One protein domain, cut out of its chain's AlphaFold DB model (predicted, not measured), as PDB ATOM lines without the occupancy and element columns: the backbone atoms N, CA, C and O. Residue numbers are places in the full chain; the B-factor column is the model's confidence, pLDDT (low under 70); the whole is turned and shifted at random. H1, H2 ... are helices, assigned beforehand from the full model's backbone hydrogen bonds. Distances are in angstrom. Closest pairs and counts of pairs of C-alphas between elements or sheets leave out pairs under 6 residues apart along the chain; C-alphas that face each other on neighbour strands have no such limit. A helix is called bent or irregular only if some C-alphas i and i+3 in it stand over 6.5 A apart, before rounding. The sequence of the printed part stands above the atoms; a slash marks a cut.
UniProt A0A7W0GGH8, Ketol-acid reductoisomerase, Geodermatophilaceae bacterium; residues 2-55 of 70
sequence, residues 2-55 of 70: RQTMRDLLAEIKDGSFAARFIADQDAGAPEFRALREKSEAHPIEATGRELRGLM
ATOM      1  N   ARG A   2      -8.326  52.311  39.277       95.62
ATOM      2  CA  ARG A   2      -9.386  53.126  38.629       95.62
ATOM      3  C   ARG A   2      -8.862  54.395  37.944       95.62
ATOM      4  O   ARG A   2      -9.335  54.704  36.861       95.62
ATOM      5  N   GLN A   3      -7.913  55.102  38.562       97.75
ATOM      6  CA  GLN A   3      -7.294  56.289  37.959       97.75
ATOM      7  C   GLN A   3      -6.486  55.918  36.712       97.75
ATOM      8  O   GLN A   3      -6.816  56.375  35.631       97.75
ATOM      9  N   THR A   4      -5.562  54.963  36.837       97.56
ATOM     10  CA  THR A   4      -4.758  54.431  35.724       97.56
ATOM     11  C   THR A   4      -5.608  54.017  34.518       97.56
ATOM     12  O   THR A   4      -5.269  54.322  33.385       97.56
ATOM     13  N   MET A   5      -6.752  53.363  34.751       97.94
ATOM     14  CA  MET A   5      -7.671  52.967  33.677       97.94
ATOM     15  C   MET A   5      -8.334  54.166  32.986       97.94
ATOM     16  O   MET A   5      -8.612  54.104  31.792       97.94
ATOM     17  N   ARG A   6      -8.610  55.254  33.718       98.12
ATOM     18  CA  ARG A   6      -9.132  56.495  33.127       98.12
ATOM     19  C   ARG A   6      -8.065  57.203  32.297       98.12
ATOM     20  O   ARG A   6      -8.410  57.700  31.234       98.12
ATOM     21  N   ASP A   7      -6.821  57.207  32.766       98.19
ATOM     22  CA  ASP A   7      -5.697  57.847  32.075       98.19
ATOM     23  C   ASP A   7      -5.412  57.134  30.743       98.19
ATOM     24  O   ASP A   7      -5.426  57.764  29.690       98.19
ATOM     25  N   LEU A   8      -5.319  55.797  30.759       97.31
ATOM     26  CA  LEU A   8      -5.169  54.991  29.540       97.31
ATOM     27  C   LEU A   8      -6.339  55.186  28.567       97.31
ATOM     28  O   LEU A   8      -6.144  55.290  27.359       97.31
ATOM     29  N   LEU A   9      -7.574  55.254  29.079       98.12
ATOM     30  CA  LEU A   9      -8.740  55.512  28.234       98.12
ATOM     31  C   LEU A   9      -8.698  56.911  27.603       98.12
ATOM     32  O   LEU A   9      -9.198  57.073  26.492       98.12
ATOM     33  N   ALA A  10      -8.147  57.910  28.296       98.50
ATOM     34  CA  ALA A  10      -7.964  59.243  27.738       98.50
ATOM     35  C   ALA A  10      -6.963  59.208  26.574       98.50
ATOM     36  O   ALA A  10      -7.346  59.609  25.480       98.50
ATOM     37  N   GLU A  11      -5.788  58.590  26.761       98.38
ATOM     38  CA  GLU A  11      -4.766  58.431  25.706       98.38
ATOM     39  C   GLU A  11      -5.270  57.657  24.475       98.38
ATOM     40  O   GLU A  11      -4.838  57.891  23.343       98.38
ATOM     41  N   ILE A  12      -6.180  56.701  24.683       98.06
ATOM     42  CA  ILE A  12      -6.838  55.986  23.583       98.06
ATOM     43  C   ILE A  12      -7.807  56.920  22.851       98.06
ATOM     44  O   ILE A  12      -7.834  56.941  21.622       98.06
ATOM     45  N   LYS A  13      -8.624  57.680  23.591       98.06
ATOM     46  CA  LYS A  13      -9.667  58.545  23.018       98.06
ATOM     47  C   LYS A  13      -9.113  59.780  22.319       98.06
ATOM     48  O   LYS A  13      -9.704  60.209  21.333       98.06
ATOM     49  N   ASP A  14      -8.034  60.356  22.834       98.31
ATOM     50  CA  ASP A  14      -7.375  61.515  22.231       98.31
ATOM     51  C   ASP A  14      -6.390  61.130  21.109       98.31
ATOM     52  O   ASP A  14      -5.917  62.000  20.380       98.31
ATOM     53  N   GLY A  15      -6.139  59.829  20.920       97.94
ATOM     54  CA  GLY A  15      -5.312  59.288  19.843       97.94
ATOM     55  C   GLY A  15      -3.811  59.261  20.139       97.94
ATOM     56  O   GLY A  15      -3.052  58.748  19.312       97.94
ATOM     57  N   SER A  16      -3.369  59.739  21.306       98.31
ATOM     58  CA  SER A  16      -1.951  59.765  21.695       98.31
ATOM     59  C   SER A  16      -1.325  58.372  21.688       98.31
ATOM     60  O   SER A  16      -0.202  58.195  21.208       98.31
ATOM     61  N   PHE A  17      -2.069  57.359  22.151       97.31
ATOM     62  CA  PHE A  17      -1.619  55.968  22.102       97.31
ATOM     63  C   PHE A  17      -1.360  55.507  20.661       97.31
ATOM     64  O   PHE A  17      -0.292  54.972  20.364       97.31
ATOM     65  N   ALA A  18      -2.319  55.738  19.759       97.31
ATOM     66  CA  ALA A  18      -2.219  55.304  18.369       97.31
ATOM     67  C   ALA A  18      -1.068  56.013  17.642       97.31
ATOM     68  O   ALA A  18      -0.304  55.362  16.933       97.31
ATOM     69  N   ALA A  19      -0.898  57.320  17.863       97.88
ATOM     70  CA  ALA A  19       0.200  58.088  17.284       97.88
ATOM     71  C   ALA A  19       1.571  57.544  17.719       97.88
ATOM     72  O   ALA A  19       2.439  57.326  16.873       97.88
ATOM     73  N   ARG A  20       1.752  57.264  19.018       97.25
ATOM     74  CA  ARG A  20       2.991  56.676  19.545       97.25
ATOM     75  C   ARG A  20       3.235  55.272  18.999       97.25
ATOM     76  O   ARG A  20       4.349  54.972  18.586       97.25
ATOM     77  N   PHE A  21       2.199  54.436  18.968       95.94
ATOM     78  CA  PHE A  21       2.305  53.073  18.460       95.94
ATOM     79  C   PHE A  21       2.710  53.046  16.981       95.94
ATOM     80  O   PHE A  21       3.646  52.342  16.621       95.94
ATOM     81  N   ILE A  22       2.062  53.848  16.130       95.94
ATOM     82  CA  ILE A  22       2.410  53.927  14.705       95.94
ATOM     83  C   ILE A  22       3.821  54.485  14.507       95.94
ATOM     84  O   ILE A  22       4.570  53.929  13.712       95.94
ATOM     85  N   ALA A  23       4.216  55.519  15.256       97.44
ATOM     86  CA  ALA A  23       5.575  56.050  15.185       97.44
ATOM     87  C   ALA A  23       6.635  54.994  15.551       97.44
ATOM     88  O   ALA A  23       7.670  54.919  14.889       97.44
ATOM     89  N   ASP A  24       6.370  54.153  16.559       96.38
ATOM     90  CA  ASP A  24       7.241  53.027  16.906       96.38
ATOM     91  C   ASP A  24       7.312  52.001  15.766       96.38
ATOM     92  O   ASP A  24       8.404  51.607  15.364       96.38
ATOM     93  N   GLN A  25       6.172  51.611  15.186       95.56
ATOM     94  CA  GLN A  25       6.152  50.666  14.063       95.56
ATOM     95  C   GLN A  25       6.891  51.210  12.832       95.56
ATOM     96  O   GLN A  25       7.688  50.489  12.229       95.56
ATOM     97  N   ASP A  26       6.697  52.485  12.500       94.75
ATOM     98  CA  ASP A  26       7.368  53.150  11.378       94.75
ATOM     99  C   ASP A  26       8.883  53.266  11.600       94.75
ATOM    100  O   ASP A  26       9.658  53.226  10.643       94.75
ATOM    101  N   ALA A  27       9.319  53.329  12.861       95.19
ATOM    102  CA  ALA A  27      10.721  53.268  13.262       95.19
ATOM    103  C   ALA A  27      11.297  51.835  13.319       95.19
ATOM    104  O   ALA A  27      12.447  51.653  13.721       95.19
ATOM    105  N   GLY A  28      10.532  50.810  12.923       93.44
ATOM    106  CA  GLY A  28      10.960  49.407  12.959       93.44
ATOM    107  C   GLY A  28      10.678  48.685  14.283       93.44
ATOM    108  O   GLY A  28      11.333  47.686  14.592       93.44
ATOM    109  N   ALA A  29       9.706  49.174  15.053       94.12
ATOM    110  CA  ALA A  29       9.181  48.591  16.287       94.12
ATOM    111  C   ALA A  29      10.184  48.418  17.459       94.12
ATOM    112  O   ALA A  29      10.151  47.374  18.122       94.12
ATOM    113  N   PRO A  30      11.105  49.365  17.741       95.44
ATOM    114  CA  PRO A  30      12.088  49.207  18.816       95.44
ATOM    115  C   PRO A  30      11.465  49.102  20.220       95.44
ATOM    116  O   PRO A  30      11.882  48.235  20.992       95.44
ATOM    117  N   GLU A  31      10.469  49.929  20.560       94.50
ATOM    118  CA  GLU A  31       9.783  49.872  21.859       94.50
ATOM    119  C   GLU A  31       9.006  48.559  21.979       94.50
ATOM    120  O   GLU A  31       9.159  47.825  22.959       94.50
ATOM    121  N   PHE A  32       8.220  48.218  20.955       94.19
ATOM    122  CA  PHE A  32       7.430  46.991  20.942       94.19
ATOM    123  C   PHE A  32       8.289  45.729  21.093       94.19
ATOM    124  O   PHE A  32       7.951  44.845  21.886       94.19
ATOM    125  N   ARG A  33       9.415  45.637  20.374       93.12
ATOM    126  CA  ARG A  33      10.331  44.490  20.468       93.12
ATOM    127  C   ARG A  33      10.985  44.390  21.842       93.12
ATOM    128  O   ARG A  33      11.049  43.293  22.385       93.12
ATOM    129  N   ALA A  34      11.406  45.513  22.425       95.00
ATOM    130  CA  ALA A  34      11.989  45.526  23.764       95.00
ATOM    131  C   ALA A  34      10.975  45.100  24.842       95.00
ATOM    132  O   ALA A  34      11.298  44.314  25.734       95.00
ATOM    133  N   LEU A  35       9.731  45.588  24.751       95.19
ATOM    134  CA  LEU A  35       8.649  45.179  25.650       95.19
ATOM    135  C   LEU A  35       8.358  43.680  25.527       95.19
ATOM    136  O   LEU A  35       8.196  43.008  26.543       95.19
ATOM    137  N   ARG A  36       8.350  43.153  24.301       91.50
ATOM    138  CA  ARG A  36       8.155  41.729  24.023       91.50
ATOM    139  C   ARG A  36       9.262  40.859  24.600       91.50
ATOM    140  O   ARG A  36       8.952  39.941  25.346       91.50
ATOM    141  N   GLU A  37      10.524  41.171  24.311       92.38
ATOM    142  CA  GLU A  37      11.672  40.422  24.837       92.38
ATOM    143  C   GLU A  37      11.636  40.381  26.371       92.38
ATOM    144  O   GLU A  37      11.797  39.327  26.990       92.38
ATOM    145  N   LYS A  38      11.319  41.518  27.001       95.06
ATOM    146  CA  LYS A  38      11.149  41.602  28.453       95.06
ATOM    147  C   LYS A  38      10.005  40.721  28.966       95.06
ATOM    148  O   LYS A  38      10.147  40.111  30.026       95.06
ATOM    149  N   SER A  39       8.876  40.682  28.262       93.19
ATOM    150  CA  SER A  39       7.734  39.835  28.617       93.19
ATOM    151  C   SER A  39       8.047  38.346  28.448       93.19
ATOM    152  O   SER A  39       7.747  37.565  29.347       93.19
ATOM    153  N   GLU A  40       8.701  37.960  27.353       91.50
ATOM    154  CA  GLU A  40       9.106  36.576  27.063       91.50
ATOM    155  C   GLU A  40      10.130  36.041  28.076       91.50
ATOM    156  O   GLU A  40      10.118  34.854  28.411       91.50
ATOM    157  N   ALA A  41      10.982  36.923  28.606       93.94
ATOM    158  CA  ALA A  41      11.959  36.600  29.640       93.94
ATOM    159  C   ALA A  41      11.349  36.404  31.044       93.94
ATOM    160  O   ALA A  41      12.071  36.041  31.978       93.94
ATOM    161  N   HIS A  42      10.046  36.644  31.242       96.38
ATOM    162  CA  HIS A  42       9.429  36.479  32.556       96.38
ATOM    163  C   HIS A  42       9.444  34.993  32.984       96.38
ATOM    164  O   HIS A  42       9.011  34.135  32.214       96.38
ATOM    165  N   PRO A  43       9.858  34.644  34.224       94.69
ATOM    166  CA  PRO A  43      10.010  33.244  34.652       94.69
ATOM    167  C   PRO A  43       8.756  32.377  34.481       94.69
ATOM    168  O   PRO A  43       8.856  31.180  34.217       94.69
ATOM    169  N   ILE A  44       7.571  32.992  34.591       95.88
ATOM    170  CA  ILE A  44       6.282  32.315  34.389       95.88
ATOM    171  C   ILE A  44       6.157  31.674  33.005       95.88
ATOM    172  O   ILE A  44       5.481  30.659  32.873       95.88
ATOM    173  N   GLU A  45       6.814  32.228  31.985       94.50
ATOM    174  CA  GLU A  45       6.702  31.738  30.615       94.50
ATOM    175  C   GLU A  45       7.367  30.372  30.453       94.50
ATOM    176  O   GLU A  45       6.828  29.501  29.771       94.50
ATOM    177  N   ALA A  46       8.493  30.135  31.135       91.56
ATOM    178  CA  ALA A  46       9.151  28.830  31.135       91.56
ATOM    179  C   ALA A  46       8.260  27.760  31.781       91.56
ATOM    180  O   ALA A  46       7.988  26.729  31.167       91.56
ATOM    181  N   THR A  47       7.736  28.045  32.977       94.25
ATOM    182  CA  THR A  47       6.808  27.150  33.684       94.25
ATOM    183  C   THR A  47       5.520  26.931  32.894       94.25
ATOM    184  O   THR A  47       5.027  25.812  32.789       94.25
ATOM    185  N   GLY A  48       4.974  27.991  32.298       92.50
ATOM    186  CA  GLY A  48       3.765  27.928  31.487       92.50
ATOM    187  C   GLY A  48       3.940  27.043  30.256       92.50
ATOM    188  O   GLY A  48       3.048  26.249  29.963       92.50
ATOM    189  N   ARG A  49       5.083  27.135  29.562       91.94
ATOM    190  CA  ARG A  49       5.408  26.259  28.425       91.94
ATOM    191  C   ARG A  49       5.479  24.791  28.833       91.94
ATOM    192  O   ARG A  49       4.883  23.962  28.155       91.94
ATOM    193  N   GLU A  50       6.145  24.481  29.943       91.81
ATOM    194  CA  GLU A  50       6.234  23.108  30.455       91.81
ATOM    195  C   GLU A  50       4.845  22.539  30.765       91.81
ATOM    196  O   GLU A  50       4.471  21.490  30.242       91.81
ATOM    197  N   LEU A  51       4.043  23.266  31.548       93.88
ATOM    198  CA  LEU A  51       2.707  22.816  31.931       93.88
ATOM    199  C   LEU A  51       1.781  22.662  30.723       93.88
ATOM    200  O   LEU A  51       1.075  21.661  30.632       93.88
ATOM    201  N   ARG A  52       1.789  23.621  29.786       92.31
ATOM    202  CA  ARG A  52       0.984  23.531  28.557       92.31
ATOM    203  C   ARG A  52       1.429  22.367  27.672       92.31
ATOM    204  O   ARG A  52       0.571  21.722  27.085       92.31
ATOM    205  N   GLY A  53       2.721  22.037  27.645       88.94
ATOM    206  CA  GLY A  53       3.243  20.870  26.927       88.94
ATOM    207  C   GLY A  53       2.733  19.522  27.454       88.94
ATOM    208  O   GLY A  53       2.694  18.550  26.706       88.94
ATOM    209  N   LEU A  54       2.293  19.457  28.716       93.75
ATOM    210  CA  LEU A  54       1.678  18.257  29.304       93.75
ATOM    211  C   LEU A  54       0.179  18.134  28.994       93.75
ATOM    212  O   LEU A  54      -0.424  17.087  29.238       93.75
ATOM    213  N   MET A  55      -0.446  19.194  28.479       93.00
ATOM    214  CA  MET A  55      -1.876  19.223  28.198       93.00
ATOM    215  C   MET A  55      -2.139  18.692  26.786       93.00
ATOM    216  O   MET A  55      -2.083  19.437  25.815       93.00
TER     217      MET A  55
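What this domain is: This is residues 2 to 55 of the 70 residues of the protein "Ketol-acid reductoisomerase" of Geodermatophilaceae bacterium (UniProt A0A7W0GGH8). Helices strung end to end form an open, angular arch with no packed core: H1, the longest helix by residues, and H2 make one limb, the path turns a corner into H3, and H3 with H4 makes the other. Residues 34 to 55, which hold most of H3 and the whole of H4, stick out as a free arm, and residues 2 to 7 of H1 stand free at the other end. The printed part has 54 residues with four named helices, H1, H2, H3 and H4 in that order along the chain, and no named strand; the class is all helix. The whole is extended, with a radius of gyration of the C-alphas of 16.0 A, and flat in outline, spanning 45 by 33 by 17 A along its three main axes.

Where its parts are: H1 is residues 2 to 13, 16.5 A from first to last C-alpha, beginning at C-alpha 2 at (-9.386, 53.126, 38.629). H2 is residues 16 to 26 and measures 15.4 A, with C-alpha 26 at (7.368, 53.150, 11.378). H3 is residues 30 to 40, also 15.4 A. H4 is residues 43 to 53, 16.1 A long, and ends at C-alpha 53 at (3.243, 20.870, 26.927). None of these helices is bent or irregular.

How they stand to each other: H1 touches no helix, but it is close to H2 without clearly touching it: their closest C-alphas, those of Glu 11 and Phe 17, are 5.4 A apart. The two run the same way at a steep tilt of 62 degrees. H2 and H3 touch only at the corner by their link, where the C-alphas of Asp 24 and Glu 31 are their closest, 6.4 A apart. Their lines are about perpendicular, at 85 degrees. H3 and H4 meet only through their link. H1 is apart from H3 and from H4, and H2 is apart from H4. In H1, H2 and H3 every O i to N i+4 pair is within hydrogen-bond range; in H4 it is 6 of 7.

The domain as a whole: The two C-alphas farthest apart in the domain, those of Asp 14 and Leu 54, are 44.8 A apart, while the first and last printed C-alphas, those of Arg 2 and Met 55, are 36.3 A apart. The printed part runs from residue 2 to residue 55 without a cut. The links from H1 to H2, from H2 to H3 and from H3 to H4 are tight, with 2, 3 and 2 residues between the helices. The mean pLDDT of the printed part is 95.3, and no printed residue is under 70.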